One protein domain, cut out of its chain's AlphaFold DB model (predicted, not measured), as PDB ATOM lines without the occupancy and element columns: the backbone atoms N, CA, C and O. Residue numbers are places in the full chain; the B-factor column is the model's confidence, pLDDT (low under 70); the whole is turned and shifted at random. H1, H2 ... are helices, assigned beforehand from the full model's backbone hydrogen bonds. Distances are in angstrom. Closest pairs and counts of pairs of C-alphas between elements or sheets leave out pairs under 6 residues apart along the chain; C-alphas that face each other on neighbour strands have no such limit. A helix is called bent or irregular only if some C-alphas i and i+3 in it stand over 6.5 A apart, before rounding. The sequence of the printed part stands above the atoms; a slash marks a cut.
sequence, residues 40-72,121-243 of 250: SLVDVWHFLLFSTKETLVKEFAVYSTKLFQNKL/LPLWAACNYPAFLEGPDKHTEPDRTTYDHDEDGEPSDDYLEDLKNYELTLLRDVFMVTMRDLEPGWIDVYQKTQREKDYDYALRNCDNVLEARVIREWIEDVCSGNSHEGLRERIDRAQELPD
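AT A GLANCE: This is residues 40 to 72 and 121 to 243 of the 250 residues of an uncharacterized protein of Penicillium steckii (UniProt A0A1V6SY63). Two long helices, H2 and H4, meet at a steep angle as one lobe, and from the end of H4 the short helix H5 leads across to a smaller, loosely gathered lobe in which H6, H7 and H8 run back and forth. A gap separates H4 from H6, H7 and H8, with H5 and small H3 at one side of it. The printed part has 156 residues with eight named helices, H1 to H8 in order, and no named strand; the class is all helix, mostly crossed in its packing. It is only just compact, close to loose, with a radius of gyration of the C-alphas of 17.6 A, and spans 54 by 42 by 24 A.

HOW THE PARTS SIT: Begin at H1, residues 41 to 47, which is close but not clearly touching H2, residues 50 to 69; their closest C-alphas, Trp 45 and Lys 53, are 8.0 A apart. Look next at Ala 61 and Met 179, the closest C-alphas of H2 and H4, residues 157 to 182: at 5.9 A the helices touch, at a steep tilt of 46 degrees, the same way. With residues 176 to 180 alone, H4 touches H5, residues 184 to 192, at a steep tilt of 55 degrees, opposite ways; C-alphas Arg 180 and Ile 187 are closest, at 6.2 A. H3, residues 123 to 126, only just touches H5, with 3 pairs of C-alphas within 8 A, the closest Trp 124 and Val 189 at 6.3 A. H3 also only just touches H6, residues 194 to 204, with 3 such pairs, the closest Ala 125 and Lys 197 at 7.3 A. H7, residues 212 to 223, and H8, residues 232 to 239, are a helical hairpin that only just touches, with 3 such pairs, through Val 214 of H7 alone, 6.7 A from Ile 235 between C-alphas. H4 is apart from H6, H7 and H8. Every O i to N i+4 pair is within hydrogen-bond range in H2, H4, H5, H6 and H7; H8 has 3 of 4, H1 has 1 of 3 beside 2 of 4 O i to N i+3 pairs, and H3 is too short for an i+4 pair.

IN THESE COORDINATES: Find C-alpha 41 at (-6.017, 7.459, 27.436), where H1 begins; it is irregular, with C-alphas 43 and 46 7.7 A apart. H2 runs 28.7 A. H4 runs 36.4 A from C-alpha 157 at (-12.820, 18.929, 14.228). H5 is 12.3 A long, H6 15.3 A and H7 16.2 A; H8 ends at C-alpha 239, (-25.058, 9.072, 8.994).

THE WHOLE: The farthest C-alphas, Leu 72 and Glu 151, are 54.9 A apart. Residues 73 to 120 are not printed; C-alphas 72 and 121 stand 10.0 A apart across this cut. The link from H3 to H4, residues 127 to 156, is long. Look for pLDDT under 70 at residue 228 and residues 239 to 243; the mean of the printed part is 87.3.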
ATOM      1  N   SER A  40      -4.324   9.865  31.209       89.69
ATOM      2  CA  SER A  40      -5.632   9.549  30.627       89.69
ATOM      3  C   SER A  40      -5.457   9.110  29.171       89.69
ATOM      4  O   SER A  40      -4.759   9.764  28.396       89.69
ATOM      5  N   LEU A  41      -6.088   7.989  28.800       89.00
ATOM      6  CA  LEU A  41      -6.017   7.459  27.436       89.00
ATOM      7  C   LEU A  41      -6.623   8.439  26.420       89.00
ATOM      8  O   LEU A  41      -6.137   8.509  25.299       89.00
ATOM      9  N   VAL A  42      -7.638   9.211  26.829       86.88
ATOM     10  CA  VAL A  42      -8.308  10.224  25.995       86.88
ATOM     11  C   VAL A  42      -7.319  11.311  25.568       86.88
ATOM     12  O   VAL A  42      -7.257  11.657  24.392       86.88
ATOM     13  N   ASP A  43      -6.499  11.785  26.505       88.12
ATOM     14  CA  ASP A  43      -5.568  12.899  26.312       88.12
ATOM     15  C   ASP A  43      -4.420  12.523  25.359       88.12
ATOM     16  O   ASP A  43      -3.889  13.376  24.650       88.12
ATOM     17  N   VAL A  44      -4.028  11.241  25.339       91.50
ATOM     18  CA  VAL A  44      -2.909  10.746  24.518       91.50
ATOM     19  C   VAL A  44      -3.338  10.054  23.223       91.50
ATOM     20  O   VAL A  44      -2.481   9.837  22.370       91.50
ATOM     21  N   TRP A  45      -4.621   9.711  23.048       89.50
ATOM     22  CA  TRP A  45      -5.097   8.829  21.967       89.50
ATOM     23  C   TRP A  45      -4.637   9.264  20.571       89.50
ATOM     24  O   TRP A  45      -4.109   8.450  19.816       89.50
ATOM     25  N   HIS A  46      -4.782  10.552  20.254       85.44
ATOM     26  CA  HIS A  46      -4.430  11.123  18.951       85.44
ATOM     27  C   HIS A  46      -2.918  11.092  18.663       85.44
ATOM     28  O   HIS A  46      -2.518  11.055  17.505       85.44
ATOM     29  N   PHE A  47      -2.072  11.034  19.698       88.94
ATOM     30  CA  PHE A  47      -0.614  10.938  19.566       88.94
ATOM     31  C   PHE A  47      -0.100   9.489  19.501       88.94
ATOM     32  O   PHE A  47       1.081   9.266  19.228       88.94
ATOM     33  N   LEU A  48      -0.949   8.490  19.774       92.38
ATOM     34  CA  LEU A  48      -0.560   7.083  19.699       92.38
ATOM     35  C   LEU A  48      -0.557   6.593  18.248       92.38
ATOM     36  O   LEU A  48      -1.543   6.726  17.526       92.38
ATOM     37  N   LEU A  49       0.527   5.926  17.850       94.88
ATOM     38  CA  LEU A  49       0.586   5.191  16.587       94.88
ATOM     39  C   LEU A  49      -0.467   4.074  16.563       94.88
ATOM     40  O   LEU A  49      -0.695   3.411  17.580       94.88
ATOM     41  N   PHE A  50      -1.030   3.792  15.386       93.75
ATOM     42  CA  PHE A  50      -2.034   2.738  15.207       93.75
ATOM     43  C   PHE A  50      -1.584   1.372  15.762       93.75
ATOM     44  O   PHE A  50      -2.330   0.723  16.484       93.75
ATOM     45  N   SER A  51      -0.322   0.977  15.559       96.00
ATOM     46  CA  SER A  51       0.252  -0.264  16.119       96.00
ATOM     47  C   SER A  51       0.297  -0.301  17.656       96.00
ATOM     48  O   SER A  51       0.236  -1.370  18.272       96.00
ATOM     49  N   THR A  52       0.377   0.865  18.304       96.50
ATOM     50  CA  THR A  52       0.298   0.987  19.768       96.50
ATOM     51  C   THR A  52      -1.152   0.868  20.235       96.50
ATOM     52  O   THR A  52      -1.415   0.140  21.193       96.50
ATOM     53  N   LYS A  53      -2.100   1.492  19.516       96.38
ATOM     54  CA  LYS A  53      -3.548   1.309  19.737       96.38
ATOM     55  C   LYS A  53      -3.937  -0.169  19.584       96.38
ATOM     56  O   LYS A  53      -4.576  -0.726  20.468       96.38
ATOM     57  N   GLU A  54      -3.460  -0.836  18.533       97.06
ATOM     58  CA  GLU A  54      -3.673  -2.264  18.262       97.06
ATOM     59  C   GLU A  54      -3.160  -3.160  19.405       97.06
ATOM     60  O   GLU A  54      -3.850  -4.081  19.850       97.06
ATOM     61  N   THR A  55      -1.964  -2.865  19.925       96.94
ATOM     62  CA  THR A  55      -1.375  -3.587  21.064       96.94
ATOM     63  C   THR A  55      -2.223  -3.413  22.326       96.94
ATOM     64  O   THR A  55      -2.558  -4.400  22.982       96.94
ATOM     65  N   LEU A  56      -2.643  -2.181  22.632       95.44
ATOM     66  CA  LEU A  56      -3.519  -1.874  23.766       95.44
ATOM     67  C   LEU A  56      -4.865  -2.606  23.648       95.44
ATOM     68  O   LEU A  56      -5.335  -3.208  24.611       95.44
ATOM     69  N   VAL A  57      -5.463  -2.634  22.458       96.94
ATOM     70  CA  VAL A  57      -6.712  -3.366  22.189       96.94
ATOM     71  C   VAL A  57      -6.560  -4.869  22.441       96.94
ATOM     72  O   VAL A  57      -7.426  -5.474  23.079       96.94
ATOM     73  N   LYS A  58      -5.437  -5.467  22.026       97.00
ATOM     74  CA  LYS A  58      -5.113  -6.876  22.307       97.00
ATOM     75  C   LYS A  58      -4.934  -7.149  23.806       97.00
ATOM     76  O   LYS A  58      -5.415  -8.173  24.297       97.00
ATOM     77  N   GLU A  59      -4.327  -6.238  24.567       95.31
ATOM     78  CA  GLU A  59      -4.263  -6.358  26.034       95.31
ATOM     79  C   GLU A  59      -5.650  -6.277  26.687       95.31
ATOM     80  O   GLU A  59      -5.981  -7.098  27.549       95.31
ATOM     81  N   PHE A  60      -6.503  -5.352  26.240       94.56
ATOM     82  CA  PHE A  60      -7.880  -5.243  26.730       94.56
ATOM     83  C   PHE A  60      -8.737  -6.465  26.374       94.56
ATOM     84  O   PHE A  60      -9.570  -6.868  27.191       94.56
ATOM     85  N   ALA A  61      -8.507  -7.117  25.231       96.06
ATOM     86  CA  ALA A  61      -9.101  -8.421  24.924       96.06
ATOM     87  C   ALA A  61      -8.678  -9.480  25.965       96.06
ATOM     88  O   ALA A  61      -9.528 -10.116  26.588       96.06
ATOM     89  N   VAL A  62      -7.380  -9.590  26.272       94.50
ATOM     90  CA  VAL A  62      -6.852 -10.502  27.310       94.50
ATOM     91  C   VAL A  62      -7.396 -10.193  28.716       94.50
ATOM     92  O   VAL A  62      -7.572 -11.103  29.530       94.50
ATOM     93  N   TYR A  63      -7.675  -8.932  29.050       92.25
ATOM     94  CA  TYR A  63      -8.357  -8.585  30.303       92.25
ATOM     95  C   TYR A  63      -9.840  -8.976  30.279       92.25
ATOM     96  O   TYR A  63     -10.352  -9.498  31.273       92.25
ATOM     97  N   SER A  64     -10.505  -8.797  29.138       92.00
ATOM     98  CA  SER A  64     -11.915  -9.148  28.937       92.00
ATOM     99  C   SER A  64     -12.147 -10.656  29.056       92.00
ATOM    100  O   SER A  64     -13.081 -11.071  29.745       92.00
ATOM    101  N   THR A  65     -11.261 -11.494  28.503       92.56
ATOM    102  CA  THR A  65     -11.341 -12.958  28.663       92.56
ATOM    103  C   THR A  65     -11.136 -13.389  30.115       92.56
ATOM    104  O   THR A  65     -11.942 -14.154  30.644       92.56
ATOM    105  N   LYS A  66     -10.144 -12.830  30.824       89.94
ATOM    106  CA  LYS A  66      -9.913 -13.111  32.256       89.94
ATOM    107  C   LYS A  66     -11.126 -12.766  33.125       89.94
ATOM    108  O   LYS A  66     -11.461 -13.534  34.031       89.94
ATOM    109  N   LEU A  67     -11.797 -11.644  32.857       88.69
ATOM    110  CA  LEU A  67     -13.028 -11.258  33.555       88.69
ATOM    111  C   LEU A  67     -14.213 -12.157  33.172       88.69
ATOM    112  O   LEU A  67     -14.970 -12.570  34.049       88.69
ATOM    113  N   PHE A  68     -14.352 -12.513  31.892       89.81
ATOM    114  CA  PHE A  68     -15.413 -13.401  31.418       89.81
ATOM    115  C   PHE A  68     -15.278 -14.826  31.961       89.81
ATOM    116  O   PHE A  68     -16.282 -15.430  32.323       89.81
ATOM    117  N   GLN A  69     -14.069 -15.369  32.080       88.75
ATOM    118  CA  GLN A  69     -13.839 -16.697  32.662       88.75
ATOM    119  C   GLN A  69     -14.171 -16.716  34.163       88.75
ATOM    120  O   GLN A  69     -14.734 -17.684  34.681       88.75
ATOM    121  N   ASN A  70     -13.916 -15.610  34.864       84.81
ATOM    122  CA  ASN A  70     -14.168 -15.468  36.294       84.81
ATOM    123  C   ASN A  70     -15.526 -14.796  36.582       84.81
ATOM    124  O   ASN A  70     -15.604 -13.698  37.129       84.81
ATOM    125  N   LYS A  71     -16.637 -15.464  36.252       79.00
ATOM    126  CA  LYS A  71     -17.986 -14.906  36.490       79.00
ATOM    127  C   LYS A  71     -18.363 -14.925  37.976       79.00
ATOM    128  O   LYS A  71     -18.454 -15.988  38.598       79.00
ATOM    129  N   LEU A  72     -18.679 -13.756  38.536       73.25
ATOM    130  CA  LEU A  72     -19.258 -13.642  39.877       73.25
ATOM    131  C   LEU A  72     -20.679 -14.224  39.896       73.25
ATOM    132  O   LEU A  72     -21.616 -13.624  39.380       73.25
ATOM    133  N   LEU A 121     -23.481  -6.322  36.493       72.75
ATOM    134  CA  LEU A 121     -23.778  -6.191  35.072       72.75
ATOM    135  C   LEU A 121     -24.295  -7.539  34.536       72.75
ATOM    136  O   LEU A 121     -23.674  -8.575  34.812       72.75
ATOM    137  N   PRO A 122     -25.422  -7.566  33.801       82.62
ATOM    138  CA  PRO A 122     -25.878  -8.779  33.139       82.62
ATOM    139  C   PRO A 122     -24.846  -9.217  32.093       82.62
ATOM    140  O   PRO A 122     -24.079  -8.404  31.577       82.62
ATOM    141  N   LEU A 123     -24.822 -10.513  31.767       85.94
ATOM    142  CA  LEU A 123     -23.747 -11.072  30.943       85.94
ATOM    143  C   LEU A 123     -23.655 -10.418  29.553       85.94
ATOM    144  O   LEU A 123     -22.546 -10.241  29.069       85.94
ATOM    145  N   TRP A 124     -24.780 -10.006  28.958       87.69
ATOM    146  CA  TRP A 124     -24.801  -9.272  27.686       87.69
ATOM    147  C   TRP A 124     -24.083  -7.917  27.772       87.69
ATOM    148  O   TRP A 124     -23.263  -7.608  26.913       87.69
ATOM    149  N   ALA A 125     -24.302  -7.157  28.851       84.44
ATOM    150  CA  ALA A 125     -23.674  -5.852  29.073       84.44
ATOM    151  C   ALA A 125     -22.180  -5.978  29.412       84.44
ATOM    152  O   ALA A 125     -21.394  -5.083  29.126       84.44
ATOM    153  N   ALA A 126     -21.773  -7.107  30.001       85.75
ATOM    154  CA  ALA A 126     -20.365  -7.454  30.197       85.75
ATOM    155  C   ALA A 126     -19.685  -8.004  28.922       85.75
ATOM    156  O   ALA A 126     -18.462  -8.134  28.895       85.75
ATOM    157  N   CYS A 127     -20.455  -8.344  27.882       91.12
ATOM    158  CA  CYS A 127     -19.961  -8.817  26.587       91.12
ATOM    159  C   CYS A 127     -20.187  -7.753  25.505       91.12
ATOM    160  O   CYS A 127     -20.865  -7.995  24.501       91.12
ATOM    161  N   ASN A 128     -19.623  -6.569  25.745       90.06
ATOM    162  CA  ASN A 128     -19.576  -5.449  24.811       90.06
ATOM    163  C   ASN A 128     -18.135  -4.944  24.638       90.06
ATOM    164  O   ASN A 128     -17.252  -5.321  25.414       90.06
ATOM    165  N   TYR A 129     -17.898  -4.092  23.642       91.44
ATOM    166  CA  TYR A 129     -16.609  -3.423  23.487       91.44
ATOM    167  C   TYR A 129     -16.196  -2.667  24.769       91.44
ATOM    168  O   TYR A 129     -17.056  -2.146  25.484       91.44
ATOM    169  N   PRO A 130     -14.889  -2.577  25.082       91.19
ATOM    170  CA  PRO A 130     -14.379  -1.599  26.036       91.19
ATOM    171  C   PRO A 130     -14.857  -0.190  25.667       91.19
ATOM    172  O   PRO A 130     -14.876   0.148  24.489       91.19
ATOM    173  N   ALA A 131     -15.172   0.658  26.651       87.31
ATOM    174  CA  ALA A 131     -15.785   1.971  26.403       87.31
ATOM    175  C   ALA A 131     -14.989   2.887  25.445       87.31
ATOM    176  O   ALA A 131     -15.587   3.662  24.712       87.31
ATOM    177  N   PHE A 132     -13.655   2.779  25.400       89.50
ATOM    178  CA  PHE A 132     -12.824   3.549  24.458       89.50
ATOM    179  C   PHE A 132     -12.905   3.049  23.001       89.50
ATOM    180  O   PHE A 132     -12.427   3.735  22.105       89.50
ATOM    181  N   LEU A 133     -13.487   1.867  22.774       91.75
ATOM    182  CA  LEU A 133     -13.840   1.322  21.461       91.75
ATOM    183  C   LEU A 133     -15.332   1.507  21.127       91.75
ATOM    184  O   LEU A 133     -15.762   1.075  20.061       91.75
ATOM    185  N   GLU A 134     -16.146   2.128  21.985       86.00
ATOM    186  CA  GLU A 134     -17.521   2.500  21.622       86.00
ATOM    187  C   GLU A 134     -17.525   3.739  20.696       86.00
ATOM    188  O   GLU A 134     -16.581   4.525  20.688       86.00
ATOM    189  N   GLY A 135     -18.553   3.863  19.854       81.25
ATOM    190  CA  GLY A 135     -18.676   4.869  18.787       81.25
ATOM    191  C   GLY A 135     -19.459   4.318  17.579       81.25
ATOM    192  O   GLY A 135     -19.847   3.139  17.631       81.25
ATOM    193  N   PRO A 136     -19.699   5.143  16.539       81.69
ATOM    194  CA  PRO A 136     -20.268   4.718  15.254       81.69
ATOM    195  C   PRO A 136     -19.251   3.900  14.447       81.69
ATOM    196  O   PRO A 136     -18.042   4.003  14.699       81.69
ATOM    197  N   ASP A 137     -19.717   3.086  13.500       84.69
ATOM    198  CA  ASP A 137     -18.851   2.354  12.570       84.69
ATOM    199  C   ASP A 137     -18.617   3.183  11.288       84.69
ATOM    200  O   ASP A 137     -19.541   3.721  10.683       84.69
ATOM    201  N   LYS A 138     -17.352   3.317  10.875       86.88
ATOM    202  CA  LYS A 138     -16.914   4.094   9.706       86.88
ATOM    203  C   LYS A 138     -15.937   3.241   8.900       86.88
ATOM    204  O   LYS A 138     -14.779   3.084   9.274       86.88
ATOM    205  N   HIS A 139     -16.408   2.653   7.802       86.69
ATOM    206  CA  HIS A 139     -15.609   1.713   6.998       86.69
ATOM    207  C   HIS A 139     -14.752   2.377   5.909       86.69
ATOM    208  O   HIS A 139     -13.842   1.739   5.376       86.69
ATOM    209  N   THR A 140     -15.021   3.643   5.589       88.44
ATOM    210  CA  THR A 140     -14.295   4.416   4.571       88.44
ATOM    211  C   THR A 140     -13.353   5.404   5.251       88.44
ATOM    212  O   THR A 140     -13.777   6.138   6.144       88.44
ATOM    213  N   GLU A 141     -12.088   5.426   4.829       89.19
ATOM    214  CA  GLU A 141     -11.096   6.397   5.298       89.19
ATOM    215  C   GLU A 141     -11.507   7.813   4.846       89.19
ATOM    216  O   GLU A 141     -11.800   7.996   3.661       89.19
ATOM    217  N   PRO A 142     -11.573   8.811   5.748       87.94
ATOM    218  CA  PRO A 142     -11.964  10.166   5.373       87.94
ATOM    219  C   PRO A 142     -10.854  10.854   4.571       87.94
ATOM    220  O   PRO A 142      -9.696  10.914   4.989       87.94
ATOM    221  N   ASP A 143     -11.217  11.424   3.423       86.31
ATOM    222  CA  ASP A 143     -10.310  12.229   2.605       86.31
ATOM    223  C   ASP A 143     -10.131  13.611   3.248       86.31
ATOM    224  O   ASP A 143     -11.090  14.369   3.363       86.31
ATOM    225  N   ARG A 144      -8.901  13.976   3.640       85.88
ATOM    226  CA  ARG A 144      -8.602  15.295   4.238       85.88
ATOM    227  C   ARG A 144      -9.085  16.461   3.363       85.88
ATOM    228  O   ARG A 144      -9.370  17.519   3.905       85.88
ATOM    229  N   THR A 145      -9.170  16.288   2.044       84.44
ATOM    230  CA  THR A 145      -9.517  17.356   1.091       84.44
ATOM    231  C   THR A 145     -11.016  17.629   0.952       84.44
ATOM    232  O   THR A 145     -11.383  18.617   0.316       84.44
ATOM    233  N   THR A 146     -11.890  16.788   1.522       85.62
ATOM    234  CA  THR A 146     -13.354  16.968   1.446       85.62
ATOM    235  C   THR A 146     -13.957  17.716   2.635       85.62
ATOM    236  O   THR A 146     -15.169  17.913   2.660       85.62
ATOM    237  N   TYR A 147     -13.139  18.111   3.612       86.75
ATOM    238  CA  TYR A 147     -13.562  18.810   4.829       86.75
ATOM    239  C   TYR A 147     -13.107  20.268   4.789       86.75
ATOM    240  O   TYR A 147     -12.155  20.615   4.087       86.75
ATOM    241  N   ASP A 148     -13.778  21.116   5.564       84.50
ATOM    242  CA  ASP A 148     -13.348  22.496   5.742       84.50
ATOM    243  C   ASP A 148     -11.997  22.559   6.479       84.50
ATOM    244  O   ASP A 148     -11.661  21.711   7.313       84.50
ATOM    245  N   HIS A 149     -11.221  23.592   6.156       84.56
ATOM    246  CA  HIS A 149      -9.940  23.895   6.785       84.56
ATOM    247  C   HIS A 149     -10.008  25.237   7.511       84.56
ATOM    248  O   HIS A 149     -10.697  26.157   7.060       84.56
ATOM    249  N   ASP A 150      -9.283  25.351   8.621       83.62
ATOM    250  CA  ASP A 150      -9.130  26.614   9.340       83.62
ATOM    251  C   ASP A 150      -8.166  27.589   8.625       83.62
ATOM    252  O   ASP A 150      -7.630  27.307   7.548       83.62
ATOM    253  N   GLU A 151      -7.961  28.775   9.207       83.06
ATOM    254  CA  GLU A 151      -7.071  29.804   8.642       83.06
ATOM    255  C   GLU A 151      -5.591  29.366   8.583       83.06
ATOM    256  O   GLU A 151      -4.832  29.909   7.777       83.06
ATOM    257  N   ASP A 152      -5.195  28.371   9.388       81.75
ATOM    258  CA  ASP A 152      -3.842  27.801   9.433       81.75
ATOM    259  C   ASP A 152      -3.674  26.597   8.471       81.75
ATOM    260  O   ASP A 152      -2.549  26.162   8.200       81.75
ATOM    261  N   GLY A 153      -4.768  26.099   7.880       77.56
ATOM    262  CA  GLY A 153      -4.792  24.981   6.931       77.56
ATOM    263  C   GLY A 153      -4.910  23.597   7.580       77.56
ATOM    264  O   GLY A 153      -4.704  22.575   6.904       77.56
ATOM    265  N   GLU A 154      -5.235  23.534   8.870       81.12
ATOM    266  CA  GLU A 154      -5.548  22.278   9.543       81.12
ATOM    267  C   GLU A 154      -7.021  21.877   9.325       81.12
ATOM    268  O   GLU A 154      -7.858  22.714   8.976       81.12
ATOM    269  N   PRO A 155      -7.362  20.576   9.396       79.25
ATOM    270  CA  PRO A 155      -8.726  20.101   9.163       79.25
ATOM    271  C   PRO A 155      -9.675  20.506  10.290       79.25
ATOM    272  O   PRO A 155      -9.250  20.592  11.443       79.25
ATOM    273  N   SER A 156     -10.965  20.656   9.976       84.94
ATOM    274  CA  SER A 156     -12.005  20.828  10.992       84.94
ATOM    275  C   SER A 156     -12.034  19.675  12.008       84.94
ATOM    276  O   SER A 156     -11.607  18.548  11.725       84.94
ATOM    277  N   ASP A 157     -12.598  19.944  13.190       84.50
ATOM    278  CA  ASP A 157     -12.820  18.929  14.228       84.50
ATOM    279  C   ASP A 157     -13.606  17.713  13.689       84.50
ATOM    280  O   ASP A 157     -13.339  16.580  14.095       84.50
ATOM    281  N   ASP A 158     -14.504  17.918  12.714       83.25
ATOM    282  CA  ASP A 158     -15.295  16.854  12.078       83.25
ATOM    283  C   ASP A 158     -14.413  15.825  11.350       83.25
ATOM    284  O   ASP A 158     -14.664  14.622  11.436       83.25
ATOM    285  N   TYR A 159     -13.341  16.268  10.676       86.88
ATOM    286  CA  TYR A 159     -12.372  15.362  10.047       86.88
ATOM    287  C   TYR A 159     -11.640  14.518  11.094       86.88
ATOM    288  O   TYR A 159     -11.421  13.321  10.896       86.88
ATOM    289  N   LEU A 160     -11.253  15.132  12.217       85.88
ATOM    290  CA  LEU A 160     -10.546  14.443  13.297       85.88
ATOM    291  C   LEU A 160     -11.450  13.416  13.992       85.88
ATOM    292  O   LEU A 160     -10.985  12.325  14.336       85.88
ATOM    293  N   GLU A 161     -12.739  13.726  14.160       86.56
ATOM    294  CA  GLU A 161     -13.735  12.781  14.666       86.56
ATOM    295  C   GLU A 161     -13.981  11.625  13.684       86.56
ATOM    296  O   GLU A 161     -13.921  10.462  14.094       86.56
ATOM    297  N   ASP A 162     -14.162  11.899  12.391       88.31
ATOM    298  CA  ASP A 162     -14.341  10.854  11.375       88.31
ATOM    299  C   ASP A 162     -13.109   9.947  11.235       88.31
ATOM    300  O   ASP A 162     -13.247   8.722  11.156       88.31
ATOM    301  N   LEU A 163     -11.897  10.513  11.272       90.00
ATOM    302  CA  LEU A 163     -10.647   9.750  11.213       90.00
ATOM    303  C   LEU A 163     -10.502   8.839  12.434       90.00
ATOM    304  O   LEU A 163     -10.140   7.666  12.310       90.00
ATOM    305  N   LYS A 164     -10.842   9.350  13.619       89.69
ATOM    306  CA  LYS A 164     -10.888   8.568  14.855       89.69
ATOM    307  C   LYS A 164     -11.944   7.461  14.778       89.69
ATOM    308  O   LYS A 164     -11.658   6.343  15.197       89.69
ATOM    309  N   ASN A 165     -13.134   7.721  14.238       90.31
ATOM    310  CA  ASN A 165     -14.184   6.706  14.081       90.31
ATOM    311  C   ASN A 165     -13.768   5.600  13.092       90.31
ATOM    312  O   ASN A 165     -13.999   4.414  13.358       90.31
ATOM    313  N   TYR A 166     -13.068   5.961  12.014       91.69
ATOM    314  CA  TYR A 166     -12.447   5.013  11.086       91.69
ATOM    315  C   TYR A 166     -11.385   4.139  11.779       91.69
ATOM    316  O   TYR A 166     -11.474   2.909  11.745       91.69
ATOM    317  N   GLU A 167     -10.437   4.742  12.509       93.56
ATOM    318  CA  GLU A 167      -9.458   3.987  13.306       93.56
ATOM    319  C   GLU A 167     -10.133   3.049  14.320       93.56
ATOM    320  O   GLU A 167      -9.714   1.899  14.476       93.56
ATOM    321  N   LEU A 168     -11.175   3.517  15.016       93.62
ATOM    322  CA  LEU A 168     -11.913   2.716  15.994       93.62
ATOM    323  C   LEU A 168     -12.597   1.510  15.347       93.62
ATOM    324  O   LEU A 168     -12.609   0.441  15.954       93.62
ATOM    325  N   THR A 169     -13.095   1.643  14.118       93.81
ATOM    326  CA  THR A 169     -13.693   0.537  13.352       93.81
ATOM    327  C   THR A 169     -12.651  -0.547  13.051       93.81
ATOM    328  O   THR A 169     -12.856  -1.712  13.393       93.81
ATOM    329  N   LEU A 170     -11.466  -0.167  12.556       95.31
ATOM    330  CA  LEU A 170     -10.354  -1.110  12.351       95.31
ATOM    331  C   LEU A 170      -9.908  -1.784  13.665       95.31
ATOM    332  O   LEU A 170      -9.567  -2.969  13.701       95.31
ATOM    333  N   LEU A 171      -9.920  -1.043  14.774       96.94
ATOM    334  CA  LEU A 171      -9.562  -1.560  16.096       96.94
ATOM    335  C   LEU A 171     -10.640  -2.490  16.686       96.94
ATOM    336  O   LEU A 171     -10.292  -3.443  17.389       96.94
ATOM    337  N   ARG A 172     -11.928  -2.282  16.375       96.00
ATOM    338  CA  ARG A 172     -13.015  -3.226  16.698       96.00
ATOM    339  C   ARG A 172     -12.813  -4.556  15.984       96.00
ATOM    340  O   ARG A 172     -12.925  -5.592  16.638       96.00
ATOM    341  N   ASP A 173     -12.430  -4.550  14.708       95.50
ATOM    342  CA  ASP A 173     -12.118  -5.781  13.971       95.50
ATOM    343  C   ASP A 173     -10.966  -6.556  14.624       95.50
ATOM    344  O   ASP A 173     -11.091  -7.756  14.894       95.50
ATOM    345  N   VAL A 174      -9.875  -5.869  14.986       97.25
ATOM    346  CA  VAL A 174      -8.758  -6.469  15.737       97.25
ATOM    347  C   VAL A 174      -9.232  -7.057  17.069       97.25
ATOM    348  O   VAL A 174      -8.844  -8.179  17.417       97.25
ATOM    349  N   PHE A 175     -10.078  -6.340  17.814       97.12
ATOM    350  CA  PHE A 175     -10.649  -6.829  19.071       97.12
ATOM    351  C   PHE A 175     -11.500  -8.085  18.852       97.12
ATOM    352  O   PHE A 175     -11.321  -9.072  19.564       97.12
ATOM    353  N   MET A 176     -12.386  -8.089  17.853       96.12
ATOM    354  CA  MET A 176     -13.297  -9.202  17.568       96.12
ATOM    355  C   MET A 176     -12.570 -10.449  17.065       96.12
ATOM    356  O   MET A 176     -12.927 -11.556  17.474       96.12
ATOM    357  N   VAL A 177     -11.535 -10.297  16.234       97.44
ATOM    358  CA  VAL A 177     -10.647 -11.405  15.842       97.44
ATOM    359  C   VAL A 177      -9.925 -11.958  17.072       97.44
ATOM    360  O   VAL A 177     -10.034 -13.145  17.366       97.44
ATOM    361  N   THR A 178      -9.290 -11.090  17.866       97.44
ATOM    362  CA  THR A 178      -8.549 -11.502  19.072       97.44
ATOM    363  C   THR A 178      -9.460 -12.199  20.094       97.44
ATOM    364  O   THR A 178      -9.088 -13.217  20.673       97.44
ATOM    365  N   MET A 179     -10.679 -11.698  20.308       97.06
ATOM    366  CA  MET A 179     -11.652 -12.305  21.223       97.06
ATOM    367  C   MET A 179     -12.215 -13.631  20.701       97.06
ATOM    368  O   MET A 179     -12.485 -14.520  21.507       97.06
ATOM    369  N   ARG A 180     -12.355 -13.802  19.380       96.94
ATOM    370  CA  ARG A 180     -12.752 -15.079  18.763       96.94
ATOM    371  C   ARG A 180     -11.713 -16.172  18.998       96.94
ATOM    372  O   ARG A 180     -12.102 -17.299  19.297       96.94
ATOM    373  N   ASP A 181     -10.432 -15.823  18.921       97.00
ATOM    374  CA  ASP A 181      -9.328 -16.757  19.151       97.00
ATOM    375  C   ASP A 181      -9.128 -17.074  20.645       97.00
ATOM    376  O   ASP A 181      -8.838 -18.215  21.005       97.00
ATOM    377  N   LEU A 182      -9.291 -16.082  21.532       96.81
ATOM    378  CA  LEU A 182      -9.046 -16.245  22.972       96.81
ATOM    379  C   LEU A 182     -10.240 -16.803  23.768       96.81
ATOM    380  O   LEU A 182     -10.028 -17.530  24.738       96.81
ATOM    381  N   GLU A 183     -11.477 -16.420  23.439       96.12
ATOM    382  CA  GLU A 183     -12.685 -16.777  24.200       96.12
ATOM    383  C   GLU A 183     -13.940 -16.733  23.297       96.12
ATOM    384  O   GLU A 183     -14.755 -15.808  23.385       96.12
ATOM    385  N   PRO A 184     -14.160 -17.744  22.433       95.69
ATOM    386  CA  PRO A 184     -15.307 -17.765  21.521       95.69
ATOM    387  C   PRO A 184     -16.656 -17.756  22.259       95.69
ATOM    388  O   PRO A 184     -17.638 -17.234  21.737       95.69
ATOM    389  N   GLY A 185     -16.707 -18.237  23.509       94.94
ATOM    390  CA  GLY A 185     -17.894 -18.144  24.362       94.94
ATOM    391  C   GLY A 185     -18.331 -16.704  24.665       94.94
ATOM    392  O   GLY A 185     -19.509 -16.470  24.937       94.94
ATOM    393  N   TRP A 186     -17.414 -15.733  24.602       94.88
ATOM    394  CA  TRP A 186     -17.725 -14.306  24.705       94.88
ATOM    395  C   TRP A 186     -18.363 -13.785  23.412       94.88
ATOM    396  O   TRP A 186     -19.380 -13.097  23.480       94.88
ATOM    397  N   ILE A 187     -17.832 -14.173  22.242       95.25
ATOM    398  CA  ILE A 187     -18.386 -13.817  20.919       95.25
ATOM    399  C   ILE A 187     -19.811 -14.359  20.766       95.25
ATOM    400  O   ILE A 187     -20.711 -13.639  20.339       95.25
ATOM    401  N   ASP A 188     -20.030 -15.599  21.201       94.81
ATOM    402  CA  ASP A 188     -21.338 -16.248  21.258       94.81
ATOM    403  C   ASP A 188     -22.382 -15.397  21.997       94.81
ATOM    404  O   ASP A 188     -23.504 -15.225  21.520       94.81
ATOM    405  N   VAL A 189     -22.022 -14.853  23.166       93.50
ATOM    406  CA  VAL A 189     -22.898 -13.943  23.916       93.50
ATOM    407  C   VAL A 189     -23.030 -12.615  23.183       93.50
ATOM    408  O   VAL A 189     -24.148 -12.116  23.060       93.50
ATOM    409  N   TYR A 190     -21.922 -12.050  22.691       91.56
ATOM    410  CA  TYR A 190     -21.910 -10.765  22.000       91.56
ATOM    411  C   TYR A 190     -22.926 -10.737  20.850       91.56
ATOM    412  O   TYR A 190     -23.701  -9.784  20.773       91.56
ATOM    413  N   GLN A 191     -22.945 -11.789  20.023       90.69
ATOM    414  CA  GLN A 191     -23.836 -11.944  18.870       90.69
ATOM    415  C   GLN A 191     -25.283 -12.253  19.281       90.69
ATOM    416  O   GLN A 191     -26.214 -11.620  18.794       90.69
ATOM    417  N   LYS A 192     -25.497 -13.191  20.218       92.19
ATOM    418  CA  LYS A 192     -26.852 -13.597  20.650       92.19
ATOM    419  C   LYS A 192     -27.637 -12.488  21.355       92.19
ATOM    420  O   LYS A 192     -28.842 -12.635  21.514       92.19
ATOM    421  N   THR A 193     -26.965 -11.423  21.798       90.12
ATOM    422  CA  THR A 193     -27.541 -10.362  22.643       90.12
ATOM    423  C   THR A 193     -27.535  -8.981  21.983       90.12
ATOM    424  O   THR A 193     -27.594  -7.957  22.662       90.12
ATOM    425  N   GLN A 194     -27.472  -8.942  20.644       88.06
ATOM    426  CA  GLN A 194     -27.573  -7.707  19.857       88.06
ATOM    427  C   GLN A 194     -28.825  -6.897  20.229       88.06
ATOM    428  O   GLN A 194     -28.724  -5.710  20.517       88.06
ATOM    429  N   ARG A 195     -29.985  -7.553  20.351       88.75
ATOM    430  CA  ARG A 195     -31.259  -6.885  20.652       88.75
ATOM    431  C   ARG A 195     -31.283  -6.211  22.029       88.75
ATOM    432  O   ARG A 195     -31.824  -5.118  22.156       88.75
ATOM    433  N   GLU A 196     -30.703  -6.824  23.062       90.62
ATOM    434  CA  GLU A 196     -30.560  -6.189  24.377       90.62
ATOM    435  C   GLU A 196     -29.656  -4.949  24.327       90.62
ATOM    436  O   GLU A 196     -29.947  -3.961  25.001       90.62
ATOM    437  N   LYS A 197     -28.598  -4.982  23.508       86.69
ATOM    438  CA  LYS A 197     -27.685  -3.847  23.307       86.69
ATOM    439  C   LYS A 197     -28.329  -2.720  22.508       86.69
ATOM    440  O   LYS A 197     -28.142  -1.566  22.872       86.69
ATOM    441  N   ASP A 198     -29.108  -3.040  21.477       89.44
ATOM    442  CA  ASP A 198     -29.869  -2.051  20.708       89.44
ATOM    443  C   ASP A 198     -30.867  -1.307  21.608       89.44
ATOM    444  O   ASP A 198     -30.952  -0.084  21.562       89.44
ATOM    445  N   TYR A 199     -31.569  -2.018  22.501       89.44
ATOM    446  CA  TYR A 199     -32.444  -1.380  23.489       89.44
ATOM    447  C   TYR A 199     -31.684  -0.518  24.506       89.44
ATOM    448  O   TYR A 199     -32.151   0.563  24.855       89.44
ATOM    449  N   ASP A 200     -30.534  -0.972  25.004       86.88
ATOM    450  CA  ASP A 200     -29.691  -0.197  25.924       86.88
ATOM    451  C   ASP A 200     -29.115   1.059  25.247       86.88
ATOM    452  O   ASP A 200     -29.116   2.132  25.845       86.88
ATOM    453  N   TYR A 201     -28.730   0.969  23.972       85.56
ATOM    454  CA  TYR A 201     -28.343   2.117  23.153       85.56
ATOM    455  C   TYR A 201     -29.519   3.090  22.957       85.56
ATOM    456  O   TYR A 201     -29.393   4.273  23.265       85.56
ATOM    457  N   ALA A 202     -30.690   2.589  22.542       88.00
ATOM    458  CA  ALA A 202     -31.907   3.388  22.392       88.00
ATOM    459  C   ALA A 202     -32.286   4.130  23.681       88.00
ATOM    460  O   ALA A 202     -32.724   5.273  23.623       88.00
ATOM    461  N   LEU A 203     -32.117   3.496  24.847       87.81
ATOM    462  CA  LEU A 203     -32.387   4.110  26.149       87.81
ATOM    463  C   LEU A 203     -31.371   5.198  26.512       87.81
ATOM    464  O   LEU A 203     -31.762   6.205  27.099       87.81
ATOM    465  N   ARG A 204     -30.089   5.012  26.173       82.88
ATOM    466  CA  ARG A 204     -29.021   5.991  26.442       82.88
ATOM    467  C   ARG A 204     -29.091   7.224  25.543       82.88
ATOM    468  O   ARG A 204     -28.654   8.274  25.987       82.88
ATOM    469  N   ASN A 205     -29.648   7.087  24.337       83.62
ATOM    470  CA  ASN A 205     -29.757   8.155  23.338       83.62
ATOM    471  C   ASN A 205     -31.212   8.575  23.045       83.62
ATOM    472  O   ASN A 205     -31.485   9.217  22.033       83.62
ATOM    473  N   CYS A 206     -32.179   8.227  23.904       80.44
ATOM    474  CA  CYS A 206     -33.596   8.548  23.668       80.44
ATOM    475  C   CYS A 206     -33.910  10.058  23.650       80.44
ATOM    476  O   CYS A 206     -34.947  10.464  23.120       80.44
ATOM    477  N   ASP A 207     -33.021  10.878  24.213       81.75
ATOM    478  CA  ASP A 207     -33.036  12.341  24.230       81.75
ATOM    479  C   ASP A 207     -32.136  12.988  23.155       81.75
ATOM    480  O   ASP A 207     -32.234  14.197  22.931       81.75
ATOM    481  N   ASN A 208     -31.319  12.209  22.433       82.69
ATOM    482  CA  ASN A 208     -30.519  12.697  21.309       82.69
ATOM    483  C   ASN A 208     -31.434  13.051  20.126       82.69
ATOM    484  O   ASN A 208     -31.960  12.175  19.441       82.69
ATOM    485  N   VAL A 209     -31.611  14.347  19.859       80.38
ATOM    486  CA  VAL A 209     -32.528  14.866  18.828       80.38
ATOM    487  C   VAL A 209     -32.231  14.313  17.426       80.38
ATOM    488  O   VAL A 209     -33.174  14.099  16.661       80.38
ATOM    489  N   LEU A 210     -30.958  14.055  17.102       76.00
ATOM    490  CA  LEU A 210     -30.530  13.558  15.791       76.00
ATOM    491  C   LEU A 210     -30.938  12.087  15.596       76.00
ATOM    492  O   LEU A 210     -31.563  11.729  14.597       76.00
ATOM    493  N   GLU A 211     -30.664  11.243  16.592       81.94
ATOM    494  CA  GLU A 211     -30.966   9.806  16.543       81.94
ATOM    495  C   GLU A 211     -32.430   9.485  16.870       81.94
ATOM    496  O   GLU A 211     -32.961   8.473  16.410       81.94
ATOM    497  N   ALA A 212     -33.129  10.342  17.622       84.94
ATOM    498  CA  ALA A 212     -34.463  10.051  18.145       84.94
ATOM    499  C   ALA A 212     -35.514   9.752  17.060       84.94
ATOM    500  O   ALA A 212     -36.510   9.088  17.356       84.94
ATOM    501  N   ARG A 213     -35.329  10.208  15.810       87.06
ATOM    502  CA  ARG A 213     -36.168   9.768  14.678       87.06
ATOM    503  C   ARG A 213     -35.915   8.293  14.346       87.06
ATOM    504  O   ARG A 213     -36.856   7.508  14.396       87.06
ATOM    505  N   VAL A 214     -34.658   7.927  14.092       88.75
ATOM    506  CA  VAL A 214     -34.235   6.559  13.741       88.75
ATOM    507  C   VAL A 214     -34.582   5.575  14.862       88.75
ATOM    508  O   VAL A 214     -35.112   4.497  14.600       88.75
ATOM    509  N   ILE A 215     -34.374   5.974  16.122       90.06
ATOM    510  CA  ILE A 215     -34.733   5.179  17.306       90.06
ATOM    511  C   ILE A 215     -36.248   4.920  17.363       90.06
ATOM    512  O   ILE A 215     -36.656   3.789  17.624       90.06
ATOM    513  N   ARG A 216     -37.100   5.926  17.100       88.69
ATOM    514  CA  ARG A 216     -38.565   5.742  17.080       88.69
ATOM    515  C   ARG A 216     -39.009   4.803  15.960       88.69
ATOM    516  O   ARG A 216     -39.737   3.857  16.238       88.69
ATOM    517  N   GLU A 217     -38.531   5.026  14.738       89.94
ATOM    518  CA  GLU A 217     -38.846   4.187  13.571       89.94
ATOM    519  C   GLU A 217     -38.418   2.723  13.801       89.94
ATOM    520  O   GLU A 217     -39.175   1.791  13.528       89.94
ATOM    521  N   TRP A 218     -37.243   2.500  14.399       92.19
ATOM    522  CA  TRP A 218     -36.787   1.163  14.790       92.19
ATOM    523  C   TRP A 218     -37.658   0.525  15.884       92.19
ATOM    524  O   TRP A 218     -38.015  -0.649  15.761       92.19
ATOM    525  N   ILE A 219     -38.064   1.273  16.919       90.44
ATOM    526  CA  ILE A 219     -38.989   0.767  17.951       90.44
ATOM    527  C   ILE A 219     -40.336   0.363  17.327       90.44
ATOM    528  O   ILE A 219     -40.862  -0.699  17.659       90.44
ATOM    529  N   GLU A 220     -40.884   1.160  16.407       90.56
ATOM    530  CA  GLU A 220     -42.156   0.874  15.730       90.56
ATOM    531  C   GLU A 220     -42.088  -0.394  14.860       90.56
ATOM    532  O   GLU A 220     -42.985  -1.243  14.940       90.56
ATOM    533  N   ASP A 221     -41.000  -0.592  14.108       89.94
ATOM    534  CA  ASP A 221     -40.770  -1.812  13.323       89.94
ATOM    535  C   ASP A 221     -40.570  -3.053  14.205       89.94
ATOM    536  O   ASP A 221     -41.073  -4.137  13.887       89.94
ATOM    537  N   VAL A 222     -39.845  -2.922  15.322       89.56
ATOM    538  CA  VAL A 222     -39.647  -4.014  16.291       89.56
ATOM    539  C   VAL A 222     -40.969  -4.382  16.971       89.56
ATOM    540  O   VAL A 222     -41.276  -5.570  17.096       89.56
ATOM    541  N   CYS A 223     -41.787  -3.399  17.359       87.38
ATOM    542  CA  CYS A 223     -43.119  -3.625  17.926       87.38
ATOM    543  C   CYS A 223     -44.090  -4.262  16.925       87.38
ATOM    544  O   CYS A 223     -44.922  -5.080  17.318       87.38
ATOM    545  N   SER A 224     -43.964  -3.918  15.642       89.00
ATOM    546  CA  SER A 224     -44.778  -4.466  14.552       89.00
ATOM    547  C   SER A 224     -44.309  -5.850  14.077       89.00
ATOM    548  O   SER A 224     -44.992  -6.483  13.277       89.00
ATOM    549  N   GLY A 225     -43.164  -6.341  14.571       82.44
ATOM    550  CA  GLY A 225     -42.569  -7.624  14.175       82.44
ATOM    551  C   GLY A 225     -41.888  -7.615  12.801       82.44
ATOM    552  O   GLY A 225     -41.545  -8.680  12.297       82.44
ATOM    553  N   ASN A 226     -41.673  -6.430  12.224       74.31
ATOM    554  CA  ASN A 226     -41.102  -6.236  10.890       74.31
ATOM    555  C   ASN A 226     -39.573  -6.059  10.907       74.31
ATOM    556  O   ASN A 226     -38.930  -6.256   9.877       74.31
ATOM    557  N   SER A 227     -38.969  -5.699  12.051       71.31
ATOM    558  CA  SER A 227     -37.513  -5.504  12.116       71.31
ATOM    559  C   SER A 227     -36.726  -6.805  12.315       71.31
ATOM    560  O   SER A 227     -36.784  -7.455  13.369       71.31
ATOM    561  N   HIS A 228     -35.905  -7.117  11.312       69.19
ATOM    562  CA  HIS A 228     -34.791  -8.066  11.390       69.19
ATOM    563  C   HIS A 228     -33.427  -7.381  11.585       69.19
ATOM    564  O   HIS A 228     -32.422  -8.070  11.731       69.19
ATOM    565  N   GLU A 229     -33.392  -6.050  11.576       82.19
ATOM    566  CA  GLU A 229     -32.181  -5.233  11.533       82.19
ATOM    567  C   GLU A 229     -31.903  -4.597  12.904       82.19
ATOM    568  O   GLU A 229     -32.836  -4.210  13.624       82.19
ATOM    569  N   GLY A 230     -30.627  -4.520  13.282       85.25
ATOM    570  CA  GLY A 230     -30.209  -3.861  14.515       85.25
ATOM    571  C   GLY A 230     -30.368  -2.343  14.447       85.25
ATOM    572  O   GLY A 230     -30.634  -1.760  13.392       85.25
ATOM    573  N   LEU A 231     -30.266  -1.693  15.605       86.94
ATOM    574  CA  LEU A 231     -30.415  -0.240  15.686       86.94
ATOM    575  C   LEU A 231     -29.164   0.476  15.169       86.94
ATOM    576  O   LEU A 231     -29.288   1.487  14.480       86.94
ATOM    577  N   ARG A 232     -27.975  -0.057  15.479       81.62
ATOM    578  CA  ARG A 232     -26.690   0.522  15.053       81.62
ATOM    579  C   ARG A 232     -26.608   0.629  13.536       81.62
ATOM    580  O   ARG A 232     -26.496   1.733  13.023       81.62
ATOM    581  N   GLU A 233     -26.876  -0.469  12.833       83.06
ATOM    582  CA  GLU A 233     -26.826  -0.534  11.370       83.06
ATOM    583  C   GLU A 233     -27.798   0.451  10.687       83.06
ATOM    584  O   GLU A 233     -27.613   0.829   9.526       83.06
ATOM    585  N   ARG A 234     -28.861   0.890  11.378       86.25
ATOM    586  CA  ARG A 234     -29.745   1.967  10.901       86.25
ATOM    587  C   ARG A 234     -29.180   3.358  11.141       86.25
ATOM    588  O   ARG A 234     -29.392   4.221  10.295       86.25
ATOM    589  N   ILE A 235     -28.494   3.571  12.260       83.62
ATOM    590  CA  ILE A 235     -27.846   4.839  12.601       83.62
ATOM    591  C   ILE A 235     -26.643   5.076  11.690       83.62
ATOM    592  O   ILE A 235     -26.595   6.131  11.066       83.62
ATOM    593  N   ASP A 236     -25.762   4.087  11.512       78.00
ATOM    594  CA  ASP A 236     -24.579   4.215  10.650       78.00
ATOM    595  C   ASP A 236     -25.004   4.587   9.208       78.00
ATOM    596  O   ASP A 236     -24.580   5.600   8.656       78.00
ATOM    597  N   ARG A 237     -25.989   3.878   8.633       81.50
ATOM    598  CA  ARG A 237     -26.578   4.211   7.316       81.50
ATOM    599  C   ARG A 237     -27.297   5.569   7.279       81.50
ATOM    600  O   ARG A 237     -27.375   6.181   6.217       81.50
ATOM    601  N   ALA A 238     -27.874   6.028   8.390       78.81
ATOM    602  CA  ALA A 238     -28.485   7.355   8.460       78.81
ATOM    603  C   ALA A 238     -27.431   8.475   8.506       78.81
ATOM    604  O   ALA A 238     -27.732   9.582   8.069       78.81
ATOM    605  N   GLN A 239     -26.220   8.179   8.991       69.62
ATOM    606  CA  GLN A 239     -25.058   9.072   8.994       69.62
ATOM    607  C   GLN A 239     -24.287   9.044   7.661       69.62
ATOM    608  O   GLN A 239     -23.691  10.047   7.281       69.62
ATOM    609  N   GLU A 240     -24.324   7.935   6.913       65.88
ATOM    610  CA  GLU A 240     -23.764   7.842   5.551       65.88
ATOM    611  C   GLU A 240     -24.607   8.556   4.474       65.88
ATOM    612  O   GLU A 240     -24.135   8.764   3.354       65.88
ATOM    613  N   LEU A 241     -25.854   8.931   4.776       57.81
ATOM    614  CA  LEU A 241     -26.682   9.718   3.862       57.81
ATOM    615  C   LEU A 241     -26.212  11.181   3.864       57.81
ATOM    616  O   LEU A 241     -26.314  11.834   4.901       57.81
ATOM    617  N   PRO A 242     -25.756  11.738   2.724       45.09
ATOM    618  CA  PRO A 242     -25.341  13.132   2.679       45.09
ATOM    619  C   PRO A 242     -26.539  14.048   2.933       45.09
ATOM    620  O   PRO A 242     -27.578  13.926   2.271       45.09
ATOM    621  N   ASP A 243     -26.364  15.009   3.839       41.88
ATOM    622  CA  ASP A 243     -27.278  16.136   3.982       41.88
ATOM    623  C   ASP A 243     -27.355  16.880   2.642       41.88
ATOM    624  O   ASP A 243     -26.438  17.595   2.240       41.88
TER     625      ASP A 243